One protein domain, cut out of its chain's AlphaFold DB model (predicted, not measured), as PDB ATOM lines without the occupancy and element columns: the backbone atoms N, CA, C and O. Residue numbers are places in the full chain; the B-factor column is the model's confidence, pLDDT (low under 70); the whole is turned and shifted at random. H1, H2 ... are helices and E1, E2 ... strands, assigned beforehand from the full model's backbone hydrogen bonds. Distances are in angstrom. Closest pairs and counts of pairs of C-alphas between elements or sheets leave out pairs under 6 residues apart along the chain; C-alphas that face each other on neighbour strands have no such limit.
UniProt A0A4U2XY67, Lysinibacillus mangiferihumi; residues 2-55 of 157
ATOM      1  N   TYR A   2      88.541  22.537 -16.257       54.47
ATOM      2  CA  TYR A   2      88.812  21.875 -14.975       54.47
ATOM      3  C   TYR A   2      87.573  21.063 -14.597       54.47
ATOM      4  O   TYR A   2      86.489  21.632 -14.491       54.47
ATOM      5  N   LYS A   3      87.714  19.740 -14.479       66.94
ATOM      6  CA  LYS A   3      86.644  18.883 -13.962       66.94
ATOM      7  C   LYS A   3      86.496  19.225 -12.481       66.94
ATOM      8  O   LYS A   3      87.486  19.218 -11.750       66.94
ATOM      9  N   GLU A   4      85.300  19.617 -12.071       79.50
ATOM     10  CA  GLU A   4      85.017  19.878 -10.664       79.50
ATOM     11  C   GLU A   4      84.999  18.536  -9.920       79.50
ATOM     12  O   GLU A   4      84.434  17.563 -10.420       79.50
ATOM     13  N   LEU A   5      85.694  18.463  -8.782       86.94
ATOM     14  CA  LEU A   5      85.738  17.261  -7.952       86.94
ATOM     15  C   LEU A   5      84.638  17.335  -6.896       86.94
ATOM     16  O   LEU A   5      84.541  18.322  -6.163       86.94
ATOM     17  N   ASP A   6      83.864  16.258  -6.804       90.94
ATOM     18  CA  ASP A   6      82.843  16.050  -5.787       90.94
ATOM     19  C   ASP A   6      83.359  15.041  -4.756       90.94
ATOM     20  O   ASP A   6      83.775  13.941  -5.116       90.94
ATOM     21  N   PHE A   7      83.321  15.402  -3.473       93.19
ATOM     22  CA  PHE A   7      83.815  14.558  -2.385       93.19
ATOM     23  C   PHE A   7      82.669  13.994  -1.551       93.19
ATOM     24  O   PHE A   7      81.781  14.730  -1.116       93.19
ATOM     25  N   TYR A   8      82.743  12.700  -1.256       94.06
ATOM     26  CA  TYR A   8      81.954  12.055  -0.212       94.06
ATOM     27  C   TYR A   8      82.890  11.685   0.937       94.06
ATOM     28  O   TYR A   8      83.907  11.033   0.715       94.06
ATOM     29  N   VAL A   9      82.564  12.115   2.155       95.56
ATOM     30  CA  VAL A   9      83.335  11.794   3.363       95.56
ATOM     31  C   VAL A   9      82.472  10.975   4.307       95.56
ATOM     32  O   VAL A   9      81.403  11.418   4.726       95.56
ATOM     33  N   ILE A  10      82.957   9.783   4.635       96.12
ATOM     34  CA  ILE A  10      82.296   8.834   5.526       96.12
ATOM     35  C   ILE A  10      83.169   8.707   6.769       96.12
ATOM     36  O   ILE A  10      84.333   8.330   6.671       96.12
ATOM     37  N   ASP A  11      82.618   9.071   7.918       96.69
ATOM     38  CA  ASP A  11      83.265   8.949   9.224       96.69
ATOM     39  C   ASP A  11      82.149   8.927  10.280       96.69
ATOM     40  O   ASP A  11      81.075   9.481  10.049       96.69
ATOM     41  N   PHE A  12      82.379   8.295  11.427       96.19
ATOM     42  CA  PHE A  12      81.413   8.235  12.529       96.19
ATOM     43  C   PHE A  12      81.958   8.810  13.834       96.19
ATOM     44  O   PHE A  12      81.230   8.918  14.820       96.19
ATOM     45  N   ASP A  13      83.233   9.177  13.884       97.25
ATOM     46  CA  ASP A  13      83.854   9.634  15.113       97.25
ATOM     47  C   ASP A  13      83.437  11.069  15.464       97.25
ATOM     48  O   ASP A  13      83.015  11.886  14.634       97.25
ATOM     49  N   PHE A  14      83.638  11.399  16.736       98.06
ATOM     50  CA  PHE A  14      83.672  12.778  17.198       98.06
ATOM     51  C   PHE A  14      85.087  13.347  17.076       98.06
ATOM     52  O   PHE A  14      86.078  12.618  17.117       98.06
ATOM     53  N   VAL A  15      85.188  14.665  16.944       98.25
ATOM     54  CA  VAL A  15      86.471  15.363  17.039       98.25
ATOM     55  C   VAL A  15      86.942  15.328  18.491       98.25
ATOM     56  O   VAL A  15      86.257  15.813  19.394       98.25
ATOM     57  N   GLU A  16      88.143  14.806  18.715       97.69
ATOM     58  CA  GLU A  16      88.810  14.826  20.017       97.69
ATOM     59  C   GLU A  16      89.989  15.807  20.035       97.69
ATOM     60  O   GLU A  16      90.660  16.012  19.024       97.69
ATOM     61  N   ALA A  17      90.343  16.327  21.215       97.06
ATOM     62  CA  ALA A  17      91.550  17.147  21.389       97.06
ATOM     63  C   ALA A  17      92.821  16.429  20.890       97.06
ATOM     64  O   ALA A  17      93.709  17.037  20.294       97.06
ATOM     65  N   SER A  18      92.873  15.103  21.069       93.88
ATOM     66  CA  SER A  18      93.957  14.237  20.596       93.88
ATOM     67  C   SER A  18      94.101  14.218  19.070       93.88
ATOM     68  O   SER A  18      95.122  13.754  18.573       93.88
ATOM     69  N   ASN A  19      93.086  14.646  18.312       94.56
ATOM     70  CA  ASN A  19      93.074  14.631  16.850       94.56
ATOM     71  C   ASN A  19      93.732  15.881  16.247       94.56
ATOM     72  O   ASN A  19      94.322  15.804  15.165       94.56
ATOM     73  N   LEU A  20      93.673  17.013  16.956       94.81
ATOM     74  CA  LEU A  20      94.095  18.328  16.457       94.81
ATOM     75  C   LEU A  20      95.589  18.400  16.116       94.81
ATOM     76  O   LEU A  20      96.010  19.210  15.296       94.81
ATOM     77  N   ASN A  21      96.404  17.512  16.688       92.69
ATOM     78  CA  ASN A  21      97.832  17.447  16.393       92.69
ATOM     79  C   ASN A  21      98.145  16.991  14.953       92.69
ATOM     80  O   ASN A  21      99.245  17.252  14.476       92.69
ATOM     81  N   ARG A  22      97.227  16.287  14.273       93.06
ATOM     82  CA  ARG A  22      97.473  15.669  12.952       93.06
ATOM     83  C   ARG A  22      96.331  15.828  11.947       93.06
ATOM     84  O   ARG A  22      96.549  15.632  10.756       93.06
ATOM     85  N   GLN A  23      95.124  16.156  12.402       94.62
ATOM     86  CA  GLN A  23      93.948  16.362  11.556       94.62
ATOM     87  C   GLN A  23      93.711  17.864  11.386       94.62
ATOM     88  O   GLN A  23      92.888  18.466  12.066       94.62
ATOM     89  N   VAL A  24      94.467  18.467  10.466       93.75
ATOM     90  CA  VAL A  24      94.578  19.928  10.275       93.75
ATOM     91  C   VAL A  24      93.276  20.643   9.889       93.75
ATOM     92  O   VAL A  24      93.228  21.869   9.891       93.75
ATOM     93  N   LEU A  25      92.231  19.893   9.533       94.75
ATOM     94  CA  LEU A  25      90.910  20.432   9.206       94.75
ATOM     95  C   LEU A  25      90.032  20.660  10.440       94.75
ATOM     96  O   LEU A  25      88.943  21.196  10.282       94.75
ATOM     97  N   TYR A  26      90.451  20.262  11.640       96.94
ATOM     98  CA  TYR A  26      89.677  20.470  12.866       96.94
ATOM     99  C   TYR A  26      90.327  21.522  13.761       96.94
ATOM    100  O   TYR A  26      91.545  21.705  13.747       96.94
ATOM    101  N   LYS A  27      89.499  22.214  14.546       96.75
ATOM    102  CA  LYS A  27      89.916  23.256  15.493       96.75
ATOM    103  C   LYS A  27      89.415  22.940  16.900       96.75
ATOM    104  O   LYS A  27      88.549  22.088  17.078       96.75
ATOM    105  N   ASP A  28      89.903  23.678  17.895       97.75
ATOM    106  CA  ASP A  28      89.455  23.536  19.289       97.75
ATOM    107  C   ASP A  28      87.931  23.686  19.444       97.75
ATOM    108  O   ASP A  28      87.305  22.957  20.208       97.75
ATOM    109  N   GLU A  29      87.312  24.581  18.667       97.75
ATOM    110  CA  GLU A  29      85.857  24.811  18.669       97.75
ATOM    111  C   GLU A  29      85.029  23.651  18.090       97.75
ATOM    112  O   GLU A  29      83.798  23.667  18.182       97.75
ATOM    113  N   ASP A  30      85.680  22.663  17.476       98.25
ATOM    114  CA  ASP A  30      85.032  21.488  16.899       98.25
ATOM    115  C   ASP A  30      85.043  20.278  17.833       98.25
ATOM    116  O   ASP A  30      84.340  19.308  17.555       98.25
ATOM    117  N   ILE A  31      85.785  20.327  18.945       98.38
ATOM    118  CA  ILE A  31      85.857  19.224  19.911       98.38
ATOM    119  C   ILE A  31      84.445  18.846  20.383       98.38
ATOM    120  O   ILE A  31      83.674  19.687  20.843       98.38
ATOM    121  N   GLY A  32      84.116  17.556  20.280       98.12
ATOM    122  CA  GLY A  32      82.805  17.006  20.636       98.12
ATOM    123  C   GLY A  32      81.748  17.072  19.529       98.12
ATOM    124  O   GLY A  32      80.679  16.490  19.703       98.12
ATOM    125  N   LYS A  33      82.023  17.714  18.385       98.19
ATOM    126  CA  LYS A  33      81.177  17.614  17.182       98.19
ATOM    127  C   LYS A  33      81.500  16.347  16.404       98.19
ATOM    128  O   LYS A  33      82.607  15.811  16.505       98.19
ATOM    129  N   ARG A  34      80.559  15.883  15.581       97.94
ATOM    130  CA  ARG A  34      80.853  14.831  14.601       97.94
ATOM    131  C   ARG A  34      81.905  15.333  13.617       97.94
ATOM    132  O   ARG A  34      81.806  16.458  13.128       97.94
ATOM    133  N   LYS A  35      82.878  14.490  13.267       98.06
ATOM    134  CA  LYS A  35      83.886  14.817  12.243       98.06
ATOM    135  C   LYS A  35      83.244  15.207  10.908       98.06
ATOM    136  O   LYS A  35      83.650  16.181  10.276       98.06
ATOM    137  N   THR A  36      82.178  14.503  10.534       97.00
ATOM    138  CA  THR A  36      81.360  14.760   9.339       97.00
ATOM    139  C   THR A  36      80.618  16.096   9.367       97.00
ATOM    140  O   THR A  36      80.339  16.652   8.307       97.00
ATOM    141  N   GLU A  37      80.321  16.643  10.544       96.31
ATOM    142  CA  GLU A  37      79.762  17.988  10.701       96.31
ATOM    143  C   GLU A  37      80.875  19.045  10.648       96.31
ATOM    144  O   GLU A  37      80.793  20.012   9.890       96.31
ATOM    145  N   ALA A  38      81.946  18.841  11.421       96.75
ATOM    146  CA  ALA A  38      83.052  19.786  11.539       96.75
ATOM    147  C   ALA A  38      83.762  20.031  10.196       96.75
ATOM    148  O   ALA A  38      84.076  21.172   9.854       96.75
ATOM    149  N   ILE A  39      83.968  18.980   9.394       95.69
ATOM    150  CA  ILE A  39      84.706  19.082   8.130       95.69
ATOM    151  C   ILE A  39      84.032  20.026   7.126       95.69
ATOM    152  O   ILE A  39      84.729  20.772   6.441       95.69
ATOM    153  N   ILE A  40      82.694  20.066   7.082       93.56
ATOM    154  CA  ILE A  40      81.929  20.928   6.163       93.56
ATOM    155  C   ILE A  40      82.284  22.404   6.378       93.56
ATOM    156  O   ILE A  40      82.396  23.165   5.417       93.56
ATOM    157  N   ASN A  41      82.502  22.805   7.631       90.62
ATOM    158  CA  ASN A  41      82.786  24.193   7.989       90.62
ATOM    159  C   ASN A  41      84.247  24.597   7.745       90.62
ATOM    160  O   ASN A  41      84.545  25.790   7.654       90.62
ATOM    161  N   ASN A  42      85.154  23.623   7.642       92.31
ATOM    162  CA  ASN A  42      86.595  23.863   7.602       92.31
ATOM    163  C   ASN A  42      87.243  23.592   6.235       92.31
ATOM    164  O   ASN A  42      88.374  24.024   6.004       92.31
ATOM    165  N   VAL A  43      86.548  22.928   5.305       91.75
ATOM    166  CA  VAL A  43      87.005  22.831   3.910       91.75
ATOM    167  C   VAL A  43      86.884  24.172   3.178       91.75
ATOM    168  O   VAL A  43      86.171  25.089   3.587       91.75
ATOM    169  N   LEU A  44      87.590  24.307   2.050       85.62
ATOM    170  CA  LEU A  44      87.464  25.489   1.197       85.62
ATOM    171  C   LEU A  44      86.010  25.648   0.734       85.62
ATOM    172  O   LEU A  44      85.411  24.697   0.249       85.62
ATOM    173  N   LYS A  45      85.475  26.874   0.772       83.69
ATOM    174  CA  LYS A  45      84.071  27.173   0.410       83.69
ATOM    175  C   LYS A  45      83.642  26.708  -0.989       83.69
ATOM    176  O   LYS A  45      82.454  26.594  -1.253       83.69
ATOM    177  N   ARG A  46      84.601  26.503  -1.894       85.12
ATOM    178  CA  ARG A  46      84.370  26.020  -3.265       85.12
ATOM    179  C   ARG A  46      84.410  24.494  -3.395       85.12
ATOM    180  O   ARG A  46      84.190  23.988  -4.484       85.12
ATOM    181  N   THR A  47      84.776  23.774  -2.339       88.88
ATOM    182  CA  THR A  47      84.836  22.313  -2.350       88.88
ATOM    183  C   THR A  47      83.427  21.768  -2.196       88.88
ATOM    184  O   THR A  47      82.772  22.007  -1.181       88.88
ATOM    185  N   LYS A  48      82.962  21.007  -3.187       91.19
ATOM    186  CA  LYS A  48      81.696  20.291  -3.095       91.19
ATOM    187  C   LYS A  48      81.904  19.015  -2.285       91.19
ATOM    188  O   LYS A  48      82.574  18.089  -2.728       91.19
ATOM    189  N   ILE A  49      81.354  19.001  -1.076       92.88
ATOM    190  CA  ILE A  49      81.475  17.897  -0.125       92.88
ATOM    191  C   ILE A  49      80.091  17.444   0.343       92.88
ATOM    192  O   ILE A  49      79.207  18.260   0.604       92.88
ATOM    193  N   ARG A  50      79.910  16.134   0.458       93.06
ATOM    194  CA  ARG A  50      78.781  15.482   1.123       93.06
ATOM    195  C   ARG A  50      79.341  14.600   2.222       93.06
ATOM    196  O   ARG A  50      80.351  13.933   2.013       93.06
ATOM    197  N   THR A  51      78.707  14.596   3.385       95.19
ATOM    198  CA  THR A  51      79.180  13.802   4.520       95.19
ATOM    199  C   THR A  51      78.129  12.799   4.964       95.19
ATOM    200  O   THR A  51      76.928  13.024   4.800       95.19
ATOM    201  N   ILE A  52      78.593  11.657   5.462       95.38
ATOM    202  CA  ILE A  52      77.755  10.534   5.879       95.38
ATOM    203  C   ILE A  52      78.272  10.059   7.237       95.38
ATOM    204  O   ILE A  52      79.380   9.536   7.319       95.38
ATOM    205  N   ASP A  53      77.478  10.265   8.292       95.81
ATOM    206  CA  ASP A  53      77.774   9.791   9.655       95.81
ATOM    207  C   ASP A  53      77.522   8.277   9.738       95.81
ATOM    208  O   ASP A  53      76.389   7.838   9.968       95.81
ATOM    209  N   ARG A  54      78.548   7.473   9.430       95.44
ATOM    210  CA  ARG A  54      78.444   6.007   9.367       95.44
ATOM    211  C   ARG A  54      79.772   5.323   9.667       95.44
ATOM    212  O   ARG A  54      80.815   5.704   9.147       95.44
ATOM    213  N   GLU A  55      79.699   4.277  10.483       95.75
ATOM    214  CA  GLU A  55      80.800   3.348  10.735       95.75
ATOM    215  C   GLU A  55      80.739   2.213   9.705       95.75
ATOM    216  O   GLU A  55      79.655   1.697   9.440       95.75
TER     217      GLU A  55
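What this domain is: This is residues 2 to 55 of the 157 residues of a protein of Lysinibacillus mangiferihumi (UniProt A0A4U2XY67). Little regular structure is present: a narrow ribbon of two parallel strands, E1 and E2, with one short helix, H1, packed on it, and a long winding loop, residues 12 to 34, at one end. The 54 printed residues hold E1, H1 and E2 in that order, mixed in class, with only 20 residues in named elements. The whole is elongated, 37 by 22 by 16 A, and only just compact, close to loose, with a radius of gyration of the C-alphas of 11.6 A.

How they stand to each other: E1, residues 6 to 11, and E2, residues 48 to 53, are parallel neighbours at 20 degrees, with N 7 and O 48 2.9 A apart and N 50 and O 7 2.8 A apart, within hydrogen-bond range. H1, residues 35 to 42, makes with them a strand-helix-strand unit, parallel neighbour strands with a helix between, whose crossover is right-handed. The closest C-alphas of H1 and E2 are those of Thr 36 and Thr 51, 5.4 A; of H1 and E1, Thr 36 and Asp 11, 6.1 A. In H1, 2 of 4 O i to N i+4 pairs and 4 of 5 O i to N i+3 pairs are within range.

Where its parts are: E1 spans 16.6 A from C-alpha 6 at (82.843, 16.050, -5.787), H1 10.5 A, and E2 17.0 A to C-alpha 53 at (77.774, 9.791, 9.655).

The domain as a whole: The farthest C-alphas, Tyr 2 and Ala 17, are 36.8 A apart. The printed part has no cut; the link E1 to H1 is long, H1 to E2 tight. Residues 2 to 3 have pLDDT under 70.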